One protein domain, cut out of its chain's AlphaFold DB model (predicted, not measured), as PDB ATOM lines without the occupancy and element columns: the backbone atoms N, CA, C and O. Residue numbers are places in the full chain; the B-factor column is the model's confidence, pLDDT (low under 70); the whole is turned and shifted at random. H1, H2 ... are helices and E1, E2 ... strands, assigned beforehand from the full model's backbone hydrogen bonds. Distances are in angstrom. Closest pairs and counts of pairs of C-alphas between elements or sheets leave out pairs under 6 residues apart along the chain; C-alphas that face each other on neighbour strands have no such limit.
ATOM      1  N   GLN A 318     238.946 237.548 330.347       65.19
ATOM      2  CA  GLN A 318     239.239 238.079 331.661       65.19
ATOM      3  C   GLN A 318     238.718 237.063 332.677       65.19
ATOM      4  O   GLN A 318     237.506 236.918 332.858       65.19
ATOM      5  N   LEU A 319     239.632 236.324 333.309       67.06
ATOM      6  CA  LEU A 319     239.279 235.506 334.462       67.06
ATOM      7  C   LEU A 319     239.060 236.435 335.652       67.06
ATOM      8  O   LEU A 319     239.936 237.215 336.023       67.06
ATOM      9  N   ILE A 320     237.884 236.326 336.247       66.31
ATOM     10  CA  ILE A 320     237.523 237.039 337.458       66.31
ATOM     11  C   ILE A 320     237.428 236.011 338.568       66.31
ATOM     12  O   ILE A 320     236.656 235.054 338.489       66.31
ATOM     13  N   SER A 321     238.216 236.240 339.610       62.75
ATOM     14  CA  SER A 321     238.160 235.484 340.850       62.75
ATOM     15  C   SER A 321     237.899 236.461 341.984       62.75
ATOM     16  O   SER A 321     238.649 237.420 342.171       62.75
ATOM     17  N   ILE A 322     236.803 236.240 342.701       70.19
ATOM     18  CA  ILE A 322     236.474 236.947 343.933       70.19
ATOM     19  C   ILE A 322     236.665 235.929 345.054       70.19
ATOM     20  O   ILE A 322     236.033 234.872 345.052       70.19
ATOM     21  N   GLU A 323     237.554 236.234 345.992       67.31
ATOM     22  CA  GLU A 323     237.718 235.467 347.226       67.31
ATOM     23  C   GLU A 323     237.112 236.280 348.370       67.31
ATOM     24  O   GLU A 323     237.437 237.454 348.544       67.31
ATOM     25  N   GLU A 324     236.206 235.663 349.121       70.25
ATOM     26  CA  GLU A 324     235.598 236.252 350.308       70.25
ATOM     27  C   GLU A 324     235.845 235.317 351.487       70.25
ATOM     28  O   GLU A 324     235.517 234.127 351.451       70.25
ATOM     29  N   GLU A 325     236.462 235.851 352.536       68.56
ATOM     30  CA  GLU A 325     236.519 235.153 353.811       68.56
ATOM     31  C   GLU A 325     235.211 235.404 354.552       68.56
ATOM     32  O   GLU A 325     234.741 236.539 354.618       68.56
ATOM     33  N   GLU A 326     234.632 234.361 355.144       65.75
ATOM     34  CA  GLU A 326     233.519 234.549 356.067       65.75
ATOM     35  C   GLU A 326     234.032 235.298 357.311       65.75
ATOM     36  O   GLU A 326     234.623 234.721 358.235       65.75
ATOM     37  N   GLU A 327     233.857 236.622 357.307       51.19
ATOM     38  CA  GLU A 327     234.140 237.484 358.446       51.19
ATOM     39  C   GLU A 327     233.108 237.184 359.530       51.19
ATOM     40  O   GLU A 327     231.992 237.689 359.536       51.19
ATOM     41  N   THR A 328     233.518 236.327 360.461       48.34
ATOM     42  CA  THR A 328     232.773 235.884 361.642       48.34
ATOM     43  C   THR A 328     231.569 235.003 361.338       48.34
ATOM     44  O   THR A 328     230.485 235.448 360.982       48.34
ATOM     45  N   ASP A 329     231.769 233.714 361.597       51.69
ATOM     46  CA  ASP A 329     230.703 232.742 361.750       51.69
ATOM     47  C   ASP A 329     229.790 233.209 362.911       51.69
ATOM     48  O   ASP A 329     230.060 232.954 364.088       51.69
ATOM     49  N   THR A 330     228.748 233.984 362.597       48.97
ATOM     50  CA  THR A 330     227.815 234.593 363.567       48.97
ATOM     51  C   THR A 330     227.173 233.546 364.465       48.97
ATOM     52  O   THR A 330     226.885 233.819 365.621       48.97
ATOM     53  N   TYR A 331     227.059 232.306 363.997       51.69
ATOM     54  CA  TYR A 331     226.605 231.175 364.797       51.69
ATOM     55  C   TYR A 331     227.590 230.786 365.904       51.69
ATOM     56  O   TYR A 331     227.176 230.444 367.013       51.69
ATOM     57  N   LEU A 332     228.898 230.865 365.638       53.31
ATOM     58  CA  LEU A 332     229.908 230.648 366.671       53.31
ATOM     59  C   LEU A 332     229.919 231.807 367.680       53.31
ATOM     60  O   LEU A 332     230.105 231.577 368.875       53.31
ATOM     61  N   GLN A 333     229.635 233.038 367.245       51.97
ATOM     62  CA  GLN A 333     229.421 234.169 368.157       51.97
ATOM     63  C   GLN A 333     228.156 234.023 369.009       51.97
ATOM     64  O   GLN A 333     228.232 234.154 370.228       51.97
ATOM     65  N   GLU A 334     227.014 233.704 368.400       51.72
ATOM     66  CA  GLU A 334     225.708 233.572 369.066       51.72
ATOM     67  C   GLU A 334     225.683 232.450 370.108       51.72
ATOM     68  O   GLU A 334     224.971 232.530 371.107       51.72
ATOM     69  N   GLN A 335     226.492 231.412 369.915       55.12
ATOM     70  CA  GLN A 335     226.649 230.332 370.885       55.12
ATOM     71  C   GLN A 335     227.750 230.599 371.932       55.12
ATOM     72  O   GLN A 335     227.973 229.758 372.807       55.12
ATOM     73  N   GLY A 336     228.423 231.755 371.889       50.16
ATOM     74  CA  GLY A 336     229.472 232.144 372.838       50.16
ATOM     75  C   GLY A 336     230.782 231.363 372.671       50.16
ATOM     76  O   GLY A 336     231.374 230.946 373.666       50.16
ATOM     77  N   PHE A 337     231.202 231.080 371.433       52.62
ATOM     78  CA  PHE A 337     232.438 230.345 371.115       52.62
ATOM     79  C   PHE A 337     233.653 231.238 370.800       52.62
ATOM     80  O   PHE A 337     234.728 230.692 370.574       52.62
ATOM     81  N   LEU A 338     233.521 232.572 370.755       49.25
ATOM     82  CA  LEU A 338     234.641 233.478 370.427       49.25
ATOM     83  C   LEU A 338     235.404 234.045 371.638       49.25
ATOM     84  O   LEU A 338     236.304 234.863 371.454       49.25
ATOM     85  N   GLU A 339     235.090 233.615 372.861       50.16
ATOM     86  CA  GLU A 339     235.909 233.943 374.031       50.16
ATOM     87  C   GLU A 339     237.046 232.909 374.179       50.16
ATOM     88  O   GLU A 339     236.807 231.703 374.207       50.16
ATOM     89  N   ASP A 340     238.279 233.419 374.248       46.28
ATOM     90  CA  ASP A 340     239.548 232.747 374.572       46.28
ATOM     91  C   ASP A 340     240.138 231.721 373.583       46.28
ATOM     92  O   ASP A 340     239.959 230.512 373.694       46.28
ATOM     93  N   GLY A 341     241.012 232.199 372.685       49.84
ATOM     94  CA  GLY A 341     242.153 231.416 372.170       49.84
ATOM     95  C   GLY A 341     241.837 230.203 371.283       49.84
ATOM     96  O   GLY A 341     242.735 229.415 370.980       49.84
ATOM     97  N   ILE A 342     240.586 230.042 370.853       56.12
ATOM     98  CA  ILE A 342     240.156 228.938 369.994       56.12
ATOM     99  C   ILE A 342     240.571 229.211 368.545       56.12
ATOM    100  O   ILE A 342     240.094 230.142 367.899       56.12
ATOM    101  N   SER A 343     241.443 228.353 368.012       58.75
ATOM    102  CA  SER A 343     241.808 228.330 366.594       58.75
ATOM    103  C   SER A 343     240.744 227.565 365.806       58.75
ATOM    104  O   SER A 343     240.870 226.356 365.615       58.75
ATOM    105  N   TYR A 344     239.686 228.250 365.368       68.50
ATOM    106  CA  TYR A 344     238.789 227.719 364.340       68.50
ATOM    107  C   TYR A 344     239.305 228.122 362.957       68.50
ATOM    108  O   TYR A 344     239.776 229.241 362.750       68.50
ATOM    109  N   GLU A 345     239.226 227.204 362.001       74.12
ATOM    110  CA  GLU A 345     239.641 227.481 360.632       74.12
ATOM    111  C   GLU A 345     238.487 228.154 359.877       74.12
ATOM    112  O   GLU A 345     237.374 227.613 359.790       74.12
ATOM    113  N   ARG A 346     238.724 229.373 359.382       79.06
ATOM    114  CA  ARG A 346     237.722 230.162 358.650       79.06
ATOM    115  C   ARG A 346     237.404 229.508 357.310       79.06
ATOM    116  O   ARG A 346     238.285 228.922 356.692       79.06
ATOM    117  N   ILE A 347     236.149 229.611 356.882       83.00
ATOM    118  CA  ILE A 347     235.734 229.154 355.557       83.00
ATOM    119  C   ILE A 347     236.007 230.291 354.576       83.00
ATOM    120  O   ILE A 347     235.560 231.419 354.790       83.00
ATOM    121  N   LYS A 348     236.749 229.997 353.512       84.06
ATOM    122  CA  LYS A 348     236.949 230.917 352.395       84.06
ATOM    123  C   LYS A 348     236.092 230.469 351.232       84.06
ATOM    124  O   LYS A 348     236.233 229.334 350.776       84.06
ATOM    125  N   TYR A 349     235.225 231.347 350.752       84.94
ATOM    126  CA  TYR A 349     234.420 231.092 349.570       84.94
ATOM    127  C   TYR A 349     235.081 231.728 348.356       84.94
ATOM    128  O   TYR A 349     235.522 232.878 348.396       84.94
ATOM    129  N   ARG A 350     235.162 230.968 347.264       81.00
ATOM    130  CA  ARG A 350     235.676 231.461 345.987       81.00
ATOM    131  C   ARG A 350     234.572 231.452 344.946       81.00
ATOM    132  O   ARG A 350     233.917 230.431 344.723       81.00
ATOM    133  N   TYR A 351     234.430 232.590 344.283       85.50
ATOM    134  CA  TYR A 351     233.488 232.832 343.200       85.50
ATOM    135  C   TYR A 351     234.301 233.114 341.950       85.50
ATOM    136  O   TYR A 351     235.099 234.052 341.918       85.50
ATOM    137  N   ASN A 352     234.132 232.281 340.930       79.12
ATOM    138  CA  ASN A 352     234.888 232.422 339.694       79.12
ATOM    139  C   ASN A 352     233.928 232.587 338.520       79.12
ATOM    140  O   ASN A 352     232.928 231.870 338.413       79.12
ATOM    141  N   ALA A 353     234.274 233.493 337.615       81.69
ATOM    142  CA  ALA A 353     233.671 233.596 336.297       81.69
ATOM    143  C   ALA A 353     234.738 233.927 335.257       81.69
ATOM    144  O   ALA A 353     235.715 234.620 335.534       81.69
ATOM    145  N   GLN A 354     234.530 233.449 334.040       86.31
ATOM    146  CA  GLN A 354     235.305 233.846 332.878       86.31
ATOM    147  C   GLN A 354     234.421 234.717 331.989       86.31
ATOM    148  O   GLN A 354     233.385 234.258 331.501       86.31
ATOM    149  N   ILE A 355     234.823 235.974 331.789       84.12
ATOM    150  CA  ILE A 355     234.165 236.881 330.845       84.12
ATOM    151  C   ILE A 355     234.922 236.821 329.528       84.12
ATOM    152  O   ILE A 355     236.104 237.164 329.458       84.12
ATOM    153  N   LEU A 356     234.216 236.416 328.483       80.81
ATOM    154  CA  LEU A 356     234.717 236.366 327.122       80.81
ATOM    155  C   LEU A 356     234.187 237.583 326.369       80.81
ATOM    156  O   LEU A 356     232.980 237.843 326.346       80.81
ATOM    157  N   ARG A 357     235.105 238.355 325.789       81.50
ATOM    158  CA  ARG A 357     234.801 239.573 325.031       81.50
ATOM    159  C   ARG A 357     235.050 239.341 323.542       81.50
ATOM    160  O   ARG A 357     235.920 238.555 323.172       81.50
ATOM    161  N   LEU A 358     234.287 240.030 322.695       71.69
ATOM    162  CA  LEU A 358     234.428 239.944 321.239       71.69
ATOM    163  C   LEU A 358     235.808 240.444 320.794       71.69
ATOM    164  O   LEU A 358     236.275 241.492 321.242       71.69
ATOM    165  N   SER A 359     236.430 239.737 319.850       69.38
ATOM    166  CA  SER A 359     237.741 240.089 319.300       69.38
ATOM    167  C   SER A 359     237.718 241.514 318.725       69.38
ATOM    168  O   SER A 359     236.918 241.815 317.839       69.38
ATOM    169  N   ASN A 360     238.613 242.384 319.206       70.31
ATOM    170  CA  ASN A 360     238.710 243.811 318.847       70.31
ATOM    171  C   ASN A 360     237.604 244.728 319.413       70.31
ATOM    172  O   ASN A 360     237.379 245.815 318.876       70.31
ATOM    173  N   SER A 361     236.925 244.338 320.498       74.81
ATOM    174  CA  SER A 361     236.031 245.238 321.238       74.81
ATOM    175  C   SER A 361     236.015 244.938 322.740       74.81
ATOM    176  O   SER A 361     236.316 243.825 323.159       74.81
ATOM    177  N   ASP A 362     235.558 245.897 323.545       77.56
ATOM    178  CA  ASP A 362     235.314 245.675 324.975       77.56
ATOM    179  C   ASP A 362     233.957 245.005 325.251       77.56
ATOM    180  O   ASP A 362     233.572 244.845 326.407       77.56
ATOM    181  N   PHE A 363     233.176 244.635 324.232       82.44
ATOM    182  CA  PHE A 363     231.849 244.066 324.457       82.44
ATOM    183  C   PHE A 363     231.920 242.617 324.919       82.44
ATOM    184  O   PHE A 363     232.612 241.791 324.325       82.44
ATOM    185  N   VAL A 364     231.149 242.314 325.960       80.56
ATOM    186  CA  VAL A 364     230.946 240.963 326.469       80.56
ATOM    187  C   VAL A 364     230.153 240.163 325.442       80.56
ATOM    188  O   VAL A 364     229.057 240.551 325.013       80.56
ATOM    189  N   ASP A 365     230.741 239.042 325.050       83.25
ATOM    190  CA  ASP A 365     230.126 238.038 324.195       83.25
ATOM    191  C   ASP A 365     229.415 236.992 325.053       83.25
ATOM    192  O   ASP A 365     228.206 236.782 324.949       83.25
ATOM    193  N   ARG A 366     230.170 236.397 325.984       81.25
ATOM    194  CA  ARG A 366     229.731 235.261 326.789       81.25
ATOM    195  C   ARG A 366     230.346 235.309 328.178       81.25
ATOM    196  O   ARG A 366     231.472 235.766 328.359       81.25
ATOM    197  N   VAL A 367     229.624 234.767 329.154       82.00
ATOM    198  CA  VAL A 367     230.140 234.547 330.505       82.00
ATOM    199  C   VAL A 367     230.000 233.083 330.885       82.00
ATOM    200  O   VAL A 367     228.951 232.474 330.682       82.00
ATOM    201  N   ILE A 368     231.071 232.525 331.445       84.38
ATOM    202  CA  ILE A 368     231.103 231.183 332.023       84.38
ATOM    203  C   ILE A 368     231.206 231.349 333.535       84.38
ATOM    204  O   ILE A 368     232.219 231.821 334.044       84.38
ATOM    205  N   MET A 369     230.149 230.982 334.254       86.69
ATOM    206  CA  MET A 369     230.104 231.027 335.716       86.69
ATOM    207  C   MET A 369     230.515 229.669 336.289       86.69
ATOM    208  O   MET A 369     229.915 228.651 335.942       86.69
ATOM    209  N   TYR A 370     231.481 229.639 337.206       83.44
ATOM    210  CA  TYR A 370     231.878 228.408 337.894       83.44
ATOM    211  C   TYR A 370     231.124 228.239 339.224       83.44
ATOM    212  O   TYR A 370     230.747 229.239 339.844       83.44
ATOM    213  N   PRO A 371     230.899 226.994 339.689       80.44
ATOM    214  CA  PRO A 371     230.318 226.729 341.005       80.44
ATOM    215  C   PRO A 371     231.099 227.407 342.135       80.44
ATOM    216  O   PRO A 371     232.324 227.529 342.059       80.44
ATOM    217  N   ILE A 372     230.392 227.797 343.198       83.69
ATOM    218  CA  ILE A 372     231.030 228.311 344.416       83.69
ATOM    219  C   ILE A 372     231.886 227.187 345.009       83.69
ATOM    220  O   ILE A 372     231.412 226.056 345.151       83.69
ATOM    221  N   THR A 373     233.126 227.486 345.388       84.38
ATOM    222  CA  THR A 373     233.967 226.552 346.149       84.38
ATOM    223  C   THR A 373     234.228 227.084 347.552       84.38
ATOM    224  O   THR A 373     234.134 228.285 347.796       84.38
ATOM    225  N   ALA A 374     234.501 226.176 348.487       83.25
ATOM    226  CA  ALA A 374     234.829 226.497 349.871       83.25
ATOM    227  C   ALA A 374     236.174 225.861 350.229       83.25
ATOM    228  O   ALA A 374     236.416 224.715 349.858       83.25
ATOM    229  N   ASP A 375     237.018 226.580 350.960       84.69
ATOM    230  CA  ASP A 375     238.310 226.086 351.433       84.69
ATOM    231  C   ASP A 375     238.549 226.537 352.890       84.69
ATOM    232  O   ASP A 375     238.495 227.739 353.159       84.69
ATOM    233  N   PRO A 376     238.756 225.616 353.850       84.06
ATOM    234  CA  PRO A 376     238.718 224.164 353.692       84.06
ATOM    235  C   PRO A 376     237.291 223.590 353.737       84.06
ATOM    236  O   PRO A 376     236.466 223.958 354.579       84.06
ATOM    237  N   ILE A 377     237.019 222.600 352.878       79.81
ATOM    238  CA  ILE A 377     235.775 221.803 352.914       79.81
ATOM    239  C   ILE A 377     235.700 220.959 354.191       79.81
ATOM    240  O   ILE A 377     234.619 220.745 354.740       79.81
ATOM    241  N   GLN A 378     236.846 220.493 354.683       87.75
ATOM    242  CA  GLN A 378     236.958 219.753 355.930       87.75
ATOM    243  C   GLN A 378     238.024 220.389 356.813       87.75
ATOM    244  O   GLN A 378     239.154 220.570 356.381       87.75
ATOM    245  N   SER A 379     237.679 220.664 358.067       86.81
ATOM    246  CA  SER A 379     238.623 221.191 359.059       86.81
ATOM    247  C   SER A 379     238.449 220.476 360.391       86.81
ATOM    248  O   SER A 379     237.353 220.007 360.718       86.81
ATOM    249  N   VAL A 380     239.534 220.396 361.158       86.75
ATOM    250  CA  VAL A 380     239.530 219.841 362.512       86.75
ATOM    251  C   VAL A 380     240.041 220.906 363.468       86.75
ATOM    252  O   VAL A 380     241.149 221.407 363.306       86.75
ATOM    253  N   TYR A 381     239.244 221.238 364.478       85.00
ATOM    254  CA  TYR A 381     239.598 222.224 365.498       85.00
ATOM    255  C   TYR A 381     239.111 221.783 366.880       85.00
ATOM    256  O   TYR A 381     238.394 220.790 367.013       85.00
ATOM    257  N   LYS A 382     239.527 222.491 367.933       83.56
ATOM    258  CA  LYS A 382     239.009 222.271 369.291       83.56
ATOM    259  C   LYS A 382     237.906 223.271 369.593       83.56
ATOM    260  O   LYS A 382     238.087 224.454 369.332       83.56
ATOM    261  N   ASP A 383     236.786 222.814 370.142       76.12
ATOM    262  CA  ASP A 383     235.764 223.723 370.660       76.12
ATOM    263  C   ASP A 383     236.168 224.323 372.018       76.12
ATOM    264  O   ASP A 383     237.199 223.968 372.600       76.12
ATOM    265  N   ARG A 384     235.321 225.203 372.565       72.31
ATOM    266  CA  ARG A 384     235.544 225.843 373.876       72.31
ATOM    267  C   ARG A 384     235.633 224.878 375.061       72.31
ATOM    268  O   ARG A 384     236.119 225.251 376.119       72.31
ATOM    269  N   TYR A 385     235.153 223.646 374.904       81.56
ATOM    270  CA  TYR A 385     235.209 222.610 375.933       81.56
ATOM    271  C   TYR A 385     236.424 221.687 375.753       81.56
ATOM    272  O   TYR A 385     236.548 220.681 376.450       81.56
ATOM    273  N   GLY A 386     237.314 221.999 374.802       80.94
ATOM    274  CA  GLY A 386     238.483 221.191 374.470       80.94
ATOM    275  C   GLY A 386     238.159 219.919 373.681       80.94
ATOM    276  O   GLY A 386     239.055 219.092 373.488       80.94
ATOM    277  N   ARG A 387     236.915 219.747 373.213       84.38
ATOM    278  CA  ARG A 387     236.503 218.602 372.390       84.38
ATOM    279  C   ARG A 387     237.013 218.802 370.970       84.38
ATOM    280  O   ARG A 387     236.945 219.906 370.434       84.38
ATOM    281  N   SER A 388     237.504 217.733 370.349       87.31
ATOM    282  CA  SER A 388     237.860 217.786 368.929       87.31
ATOM    283  C   SER A 388     236.580 217.824 368.106       87.31
ATOM    284  O   SER A 388     235.689 217.004 368.327       87.31
ATOM    285  N   VAL A 389     236.501 218.749 367.160       87.44
ATOM    286  CA  VAL A 389     235.381 218.907 366.238       87.44
ATOM    287  C   VAL A 389     235.899 218.777 364.819       87.44
ATOM    288  O   VAL A 389     236.800 219.508 364.415       87.44
ATOM    289  N   THR A 390     235.311 217.860 364.059       89.69
ATOM    290  CA  THR A 390     235.511 217.763 362.612       89.69
ATOM    291  C   THR A 390     234.327 218.425 361.922       89.69
ATOM    292  O   THR A 390     233.207 217.920 362.014       89.69
ATOM    293  N   ARG A 391     234.562 219.546 361.234       87.56
ATOM    294  CA  ARG A 391     233.568 220.215 360.383       87.56
ATOM    295  C   ARG A 391     233.750 219.749 358.948       87.56
ATOM    296  O   ARG A 391     234.819 219.960 358.388       87.56
ATOM    297  N   ASN A 392     232.692 219.203 358.361       85.88
ATOM    298  CA  ASN A 392     232.601 218.862 356.944       85.88
ATOM    299  C   ASN A 392     231.540 219.737 356.280       85.88
ATOM    300  O   ASN A 392     230.406 219.790 356.758       85.88
ATOM    301  N   LEU A 393     231.894 220.391 355.182       81.94
ATOM    302  CA  LEU A 393     230.999 221.224 354.394       81.94
ATOM    303  C   LEU A 393     230.522 220.473 353.153       81.94
ATOM    304  O   LEU A 393     231.238 219.666 352.562       81.94
ATOM    305  N   THR A 394     229.302 220.754 352.726       81.75
ATOM    306  CA  THR A 394     228.787 220.336 351.425       81.75
ATOM    307  C   THR A 394     227.989 221.487 350.828       81.75
ATOM    308  O   THR A 394     227.134 222.062 351.499       81.75
ATOM    309  N   LEU A 395     228.300 221.842 349.583       76.69
ATOM    310  CA  LEU A 395     227.671 222.946 348.859       76.69
ATOM    311  C   LEU A 395     226.643 222.374 347.877       76.69
ATOM    312  O   LEU A 395     227.009 221.622 346.973       76.69
ATOM    313  N   PHE A 396     225.373 222.733 348.045       75.50
ATOM    314  CA  PHE A 396     224.247 222.278 347.226       75.50
ATOM    315  C   PHE A 396     223.590 223.434 346.476       75.50
ATOM    316  O   PHE A 396     223.789 224.599 346.810       75.50
ATOM    317  N   ASN A 397     222.738 223.089 345.506       74.75
ATOM    318  CA  ASN A 397     221.840 224.026 344.827       74.75
ATOM    319  C   ASN A 397     222.570 225.258 344.278       74.75
ATOM    320  O   ASN A 397     222.137 226.384 344.504       74.75
ATOM    321  N   HIS A 398     223.692 225.035 343.589       77.00
ATOM    322  CA  HIS A 398     224.413 226.104 342.904       77.00
ATOM    323  C   HIS A 398     223.508 226.690 341.825       77.00
ATOM    324  O   HIS A 398     223.194 226.016 340.842       77.00
ATOM    325  N   VAL A 399     223.080 227.931 342.021       78.19
ATOM    326  CA  VAL A 399     222.348 228.707 341.026       78.19
ATOM    327  C   VAL A 399     223.219 229.903 340.693       78.19
ATOM    328  O   VAL A 399     223.376 230.832 341.478       78.19
ATOM    329  N   ASN A 400     223.826 229.834 339.519       81.94
ATOM    330  CA  ASN A 400     224.731 230.847 339.019       81.94
ATOM    331  C   ASN A 400     224.089 231.471 337.788       81.94
ATOM    332  O   ASN A 400     223.836 230.772 336.806       81.94
ATOM    333  N   THR A 401     223.824 232.765 337.834       79.50
ATOM    334  CA  THR A 401     223.219 233.501 336.726       79.50
ATOM    335  C   THR A 401     224.058 234.719 336.379       79.50
ATOM    336  O   THR A 401     224.847 235.215 337.182       79.50
ATOM    337  N   TYR A 402     223.919 235.184 335.144       88.62
ATOM    338  CA  TYR A 402     224.537 236.423 334.702       88.62
ATOM    339  C   TYR A 402     223.594 237.183 333.774       88.62
ATOM    340  O   TYR A 402     222.734 236.590 333.119       88.62
ATOM    341  N   SER A 403     223.785 238.494 333.696       83.62
ATOM    342  CA  SER A 403     223.059 239.379 332.793       83.62
ATOM    343  C   SER A 403     224.028 240.379 332.176       83.62
ATOM    344  O   SER A 403     224.660 241.164 332.880       83.62
ATOM    345  N   ILE A 404     224.175 240.350 330.850       83.81
ATOM    346  CA  ILE A 404     224.946 241.372 330.129       83.81
ATOM    347  C   ILE A 404     224.109 242.650 330.121       83.81
ATOM    348  O   ILE A 404     222.954 242.630 329.686       83.81
ATOM    349  N   MET A 405     224.682 243.763 330.584       75.81
ATOM    350  CA  MET A 405     223.916 244.994 330.746       75.81
ATOM    351  C   MET A 405     223.368 245.487 329.395       75.81
ATOM    352  O   MET A 405     224.126 245.668 328.438       75.81
ATOM    353  N   PRO A 406     222.052 245.753 329.289       62.53
ATOM    354  CA  PRO A 406     221.412 246.042 328.004       62.53
ATOM    355  C   PRO A 406     221.812 247.404 327.419       62.53
ATOM    356  O   PRO A 406     221.732 247.596 326.208       62.53
ATOM    357  N   PHE A 407     222.234 248.348 328.265       62.94
ATOM    358  CA  PHE A 407     222.615 249.705 327.855       62.94
ATOM    359  C   PHE A 407     224.116 249.865 327.609       62.94
ATOM    360  O   PHE A 407     224.516 250.752 326.860       62.94
ATOM    361  N   ASP A 408     224.937 249.004 328.208       81.31
ATOM    362  CA  ASP A 408     226.379 248.988 328.002       81.31
ATOM    363  C   ASP A 408     226.887 247.552 328.088       81.31
ATOM    364  O   ASP A 408     227.190 247.029 329.158       81.31
ATOM    365  N   ARG A 409     226.989 246.912 326.919       81.69
ATOM    366  CA  ARG A 409     227.405 245.511 326.786       81.69
ATOM    367  C   ARG A 409     228.854 245.257 327.206       81.69
ATOM    368  O   ARG A 409     229.316 244.130 327.077       81.69
ATOM    369  N   ARG A 410     229.596 246.274 327.656       81.88
ATOM    370  CA  ARG A 410     230.911 246.098 328.286       81.88
ATOM    371  C   ARG A 410     230.791 245.597 329.721       81.88
ATOM    372  O   ARG A 410     231.762 245.027 330.211       81.88
ATOM    373  N   PHE A 411     229.626 245.778 330.344       82.06
ATOM    374  CA  PHE A 411     229.385 245.372 331.718       82.06
ATOM    375  C   PHE A 411     228.530 244.110 331.816       82.06
ATOM    376  O   PHE A 411     227.615 243.882 331.014       82.06
ATOM    377  N   VAL A 412     228.801 243.312 332.841       86.38
ATOM    378  CA  VAL A 412     227.997 242.150 333.212       86.38
ATOM    379  C   VAL A 412     227.690 242.161 334.704       86.38
ATOM    380  O   VAL A 412     228.531 242.490 335.536       86.38
ATOM    381  N   GLU A 413     226.462 241.788 335.029       86.56
ATOM    382  CA  GLU A 413     226.023 241.489 336.384       86.56
ATOM    383  C   GLU A 413     226.103 239.978 336.603       86.56
ATOM    384  O   GLU A 413     225.560 239.201 335.814       86.56
ATOM    385  N   LEU A 414     226.822 239.563 337.640       86.69
ATOM    386  CA  LEU A 414     227.079 238.173 338.000       86.69
ATOM    387  C   LEU A 414     226.435 237.890 339.352       86.69
ATOM    388  O   LEU A 414     226.667 238.638 340.302       86.69
ATOM    389  N   HIS A 415     225.674 236.803 339.437       85.75
ATOM    390  CA  HIS A 415     224.980 236.384 340.646       85.75
ATOM    391  C   HIS A 415     225.286 234.916 340.940       85.75
ATOM    392  O   HIS A 415     224.933 234.024 340.164       85.75
ATOM    393  N   TRP A 416     225.933 234.653 342.070       88.69
ATOM    394  CA  TRP A 416     226.161 233.302 342.572       88.69
ATOM    395  C   TRP A 416     225.309 233.064 343.804       88.69
ATOM    396  O   TRP A 416     225.321 233.877 344.726       88.69
ATOM    397  N   THR A 417     224.647 231.913 343.880       82.38
ATOM    398  CA  THR A 417     224.029 231.458 345.123       82.38
ATOM    399  C   THR A 417     224.188 229.957 345.322       82.38
ATOM    400  O   THR A 417     224.169 229.178 344.368       82.38
ATOM    401  N   CYS A 418     224.378 229.531 346.570       79.69
ATOM    402  CA  CYS A 418     224.359 228.121 346.950       79.69
ATOM    403  C   CYS A 418     223.869 227.942 348.390       79.69
ATOM    404  O   CYS A 418     223.870 228.873 349.197       79.69
ATOM    405  N   LEU A 419     223.451 226.721 348.722       83.88
ATOM    406  CA  LEU A 419     223.151 226.310 350.089       83.88
ATOM    407  C   LEU A 419     224.356 225.565 350.663       83.88
ATOM    408  O   LEU A 419     224.740 224.512 350.152       83.88
ATOM    409  N   VAL A 420     224.911 226.065 351.760       83.12
ATOM    410  CA  VAL A 420     225.943 225.367 352.524       83.12
ATOM    411  C   VAL A 420     225.284 224.501 353.577       83.12
ATOM    412  O   VAL A 420     224.419 224.968 354.314       83.12
ATOM    413  N   ILE A 421     225.717 223.249 353.673       82.50
ATOM    414  CA  ILE A 421     225.385 222.350 354.773       82.50
ATOM    415  C   ILE A 421     226.686 221.968 355.471       82.50
ATOM    416  O   ILE A 421     227.551 221.324 354.882       82.50
ATOM    417  N   ALA A 422     226.817 222.352 356.735       86.19
ATOM    418  CA  ALA A 422     227.913 221.943 357.594       86.19
ATOM    419  C   ALA A 422     227.468 220.816 358.522       86.19
ATOM    420  O   ALA A 422     226.430 220.898 359.181       86.19
ATOM    421  N   ARG A 423     228.291 219.776 358.616       88.75
ATOM    422  CA  ARG A 423     228.171 218.694 359.590       88.75
ATOM    423  C   ARG A 423     229.359 218.753 360.539       88.75
ATOM    424  O   ARG A 423     230.500 218.657 360.099       88.75
ATOM    425  N   TYR A 424     229.078 218.856 361.829       88.88
ATOM    426  CA  TYR A 424     230.067 218.879 362.899       88.88
ATOM    427  C   TYR A 424     230.014 217.549 363.642       88.88
ATOM    428  O   TYR A 424     228.944 217.120 364.074       88.88
ATOM    429  N   ILE A 425     231.160 216.887 363.761       90.69
ATOM    430  CA  ILE A 425     231.311 215.616 364.469       90.69
ATOM    431  C   ILE A 425     232.226 215.870 365.659       90.69
ATOM    432  O   ILE A 425     233.391 216.229 365.476       90.69
ATOM    433  N   TYR A 426     231.702 215.695 366.863       90.75
ATOM    434  CA  TYR A 426     232.442 215.915 368.099       90.75
ATOM    435  C   TYR A 426     233.154 214.632 368.530       90.75
ATOM    436  O   TYR A 426     232.709 213.519 368.250       90.75
ATOM    437  N   SER A 427     234.250 214.769 369.275       91.50
ATOM    438  CA  SER A 427     235.041 213.636 369.770       91.50
ATOM    439  C   SER A 427     234.282 212.693 370.710       91.50
ATOM    440  O   SER A 427     234.715 211.565 370.910       91.50
ATOM    441  N   ASN A 428     233.169 213.138 371.297       88.88
ATOM    442  CA  ASN A 428     232.272 212.306 372.105       88.88
ATOM    443  C   ASN A 428     231.238 211.528 371.262       88.88
ATOM    444  O   ASN A 428     230.441 210.788 371.827       88.88
ATOM    445  N   GLY A 429     231.255 211.683 369.933       86.31
ATOM    446  CA  GLY A 429     230.341 211.026 368.999       86.31
ATOM    447  C   GLY A 429     229.099 211.842 368.638       86.31
ATOM    448  O   GLY A 429     228.370 211.433 367.733       86.31
ATOM    449  N   ASP A 430     228.866 212.990 369.284       89.25
ATOM    450  CA  ASP A 430     227.735 213.855 368.950       89.25
ATOM    451  C   ASP A 430     227.871 214.396 367.522       89.25
ATOM    452  O   ASP A 430     228.972 214.652 367.022       89.25
ATOM    453  N   VAL A 431     226.730 214.596 366.863       89.94
ATOM    454  CA  VAL A 431     226.665 215.150 365.511       89.94
ATOM    455  C   VAL A 431     225.672 216.298 365.494       89.94
ATOM    456  O   VAL A 431     224.508 216.118 365.843       89.94
ATOM    457  N   THR A 432     226.115 217.465 365.034       87.19
ATOM    458  CA  THR A 432     225.235 218.610 364.774       87.19
ATOM    459  C   THR A 432     225.347 219.030 363.319       87.19
ATOM    460  O   THR A 432     226.401 218.898 362.695       87.19
ATOM    461  N   THR A 433     224.258 219.539 362.757       84.25
ATOM    462  CA  THR A 433     224.232 220.075 361.396       84.25
ATOM    463  C   THR A 433     223.765 221.521 361.406       84.25
ATOM    464  O   THR A 433     222.956 221.923 362.238       84.25
ATOM    465  N   ARG A 434     224.289 222.308 360.470       82.88
ATOM    466  CA  ARG A 434     223.853 223.676 360.201       82.88
ATOM    467  C   ARG A 434     223.722 223.859 358.701       82.88
ATOM    468  O   ARG A 434     224.460 223.242 357.939       82.88
ATOM    469  N   GLN A 435     222.806 224.722 358.296       86.56
ATOM    470  CA  GLN A 435     222.650 225.119 356.909       86.56
ATOM    471  C   GLN A 435     222.514 226.636 356.804       86.56
ATOM    472  O   GLN A 435     221.881 227.248 357.665       86.56
ATOM    473  N   TRP A 436     223.105 227.232 355.774       88.50
ATOM    474  CA  TRP A 436     222.940 228.651 355.465       88.50
ATOM    475  C   TRP A 436     223.096 228.894 353.961       88.50
ATOM    476  O   TRP A 436     223.875 228.196 353.308       88.50
ATOM    477  N   PRO A 437     222.334 229.835 353.384       84.25
ATOM    478  CA  PRO A 437     222.548 230.253 352.010       84.25
ATOM    479  C   PRO A 437     223.754 231.192 351.925       84.25
ATOM    480  O   PRO A 437     224.036 231.950 352.853       84.25
ATOM    481  N   ILE A 438     224.423 231.173 350.782       84.06
ATOM    482  CA  ILE A 438     225.439 232.154 350.407       84.06
ATOM    483  C   ILE A 438     225.010 232.770 349.099       84.06
ATOM    484  O   ILE A 438     224.570 232.061 348.199       84.06
ATOM    485  N   THR A 439     225.136 234.084 348.998       81.50
ATOM    486  CA  THR A 439     224.812 234.821 347.784       81.50
ATOM    487  C   THR A 439     225.867 235.884 347.550       81.50
ATOM    488  O   THR A 439     226.274 236.563 348.494       81.50
ATOM    489  N   LYS A 440     226.322 236.009 346.304       85.75
ATOM    490  CA  LYS A 440     227.282 237.026 345.901       85.75
ATOM    491  C   LYS A 440     226.865 237.671 344.595       85.75
ATOM    492  O   LYS A 440     226.604 236.971 343.622       85.75
ATOM    493  N   ASP A 441     226.898 238.996 344.599       81.12
ATOM    494  CA  ASP A 441     226.684 239.836 343.431       81.12
ATOM    495  C   ASP A 441     227.983 240.544 343.051       81.12
ATOM    496  O   ASP A 441     228.734 241.006 343.920       81.12
ATOM    497  N   ALA A 442     228.241 240.656 341.752       80.31
ATOM    498  CA  ALA A 442     229.306 241.490 341.216       80.31
ATOM    499  C   ALA A 442     228.854 242.168 339.921       80.31
ATOM    500  O   ALA A 442     228.228 241.542 339.069       80.31
ATOM    501  N   VAL A 443     229.215 243.441 339.760       75.00
ATOM    502  CA  VAL A 443     229.083 244.175 338.498       75.00
ATOM    503  C   VAL A 443     230.486 244.458 337.991       75.00
ATOM    504  O   VAL A 443     231.300 245.019 338.728       75.00
ATOM    505  N   MET A 444     230.772 244.029 336.767       73.00
ATOM    506  CA  MET A 444     232.113 244.034 336.172       73.00
ATOM    507  C   MET A 444     232.094 244.640 334.789       73.00
ATOM    508  O   MET A 444     231.136 244.321 334.053       73.00
TER     509      MET A 444
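This is residues 318 to 444 of the 444 residues of an uncharacterized protein of Filimonas effusa (UniProt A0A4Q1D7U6). This is a long, narrow sandwich of two sheets, only partly face to face: a long twisted sheet of E5, E6, E7 and E8, with a smaller sheet of E1, E2, E3 and E4 over part of it. A loop holding the short helix H1 runs out past one end of the smaller sheet and returns to E2. The 127 printed residues hold eight named strands and one named helix, in the order E1, H1, E2, E3, E4, E5, E6, E7, E8, and the class is mostly strand. The smaller sheet is branched at E2, and the larger runs E5, E6, E7, E8, all antiparallel. The whole is loose, with a radius of gyration of the C-alphas of 18.7 A, and a rod spanning 61 by 25 by 20 A.

E1, residues 318 to 325, is the antiparallel neighbour of E2, residues 348 to 357, with N 320 and O 353 2.9 A apart, within hydrogen-bond range. Between them comes H1, residues 330 to 334, which is on neither sheet; every O i to N i+4 pair in it is within hydrogen-bond range. On the other side of E2 from E1 are E3, residues 364 to 369, and E4, residues 373 to 375, both antiparallel to E2; N 354 and O 368 are 2.8 A apart, N 350 and O 373 2.9 A. E2 and E3 form a hairpin. E4 runs on into E5, residues 378 to 382, at 34 degrees, where the chain changes sheets. E5, E6, residues 388 to 404, E7, residues 412 to 426, and E8, residues 431 to 443, form a meander, each strand the antiparallel neighbour of the one before; N 379 and O 391 are 3.0 A apart, N 401 and O 415 2.9 A, N 420 and O 436 2.8 A. The sheet of E1, E2, E3 and E4 and the sheet of E5, E6, E7 and E8 form a sandwich, two sheets face to face: the parts of them that face each other are 10.2 A apart centre to centre, with the strands of the one at 19 degrees to those of the other; the closest C-alphas of E3 and E6 are those of Met 369 and Asn 400, 6.3 A apart.

E1 begins at C-alpha 318, (239.239, 238.079, 331.661), and is 22.5 A long; E2 is 28.8 A. E6 begins at C-alpha 388, (237.860, 217.786, 368.929), and is 47.2 A long, E7 43.9 A and E8 39.7 A, ending at C-alpha 443, (229.083, 244.175, 338.498).

The C-alphas of Asn 360 and Asn 428 are the two farthest apart, 62.2 A. The printed part has no cut. The link from H1 to E2 is long, 13 residues. The mean pLDDT of the printed part is 77.1; 28 residues are under 70, among them residues 325 to 344.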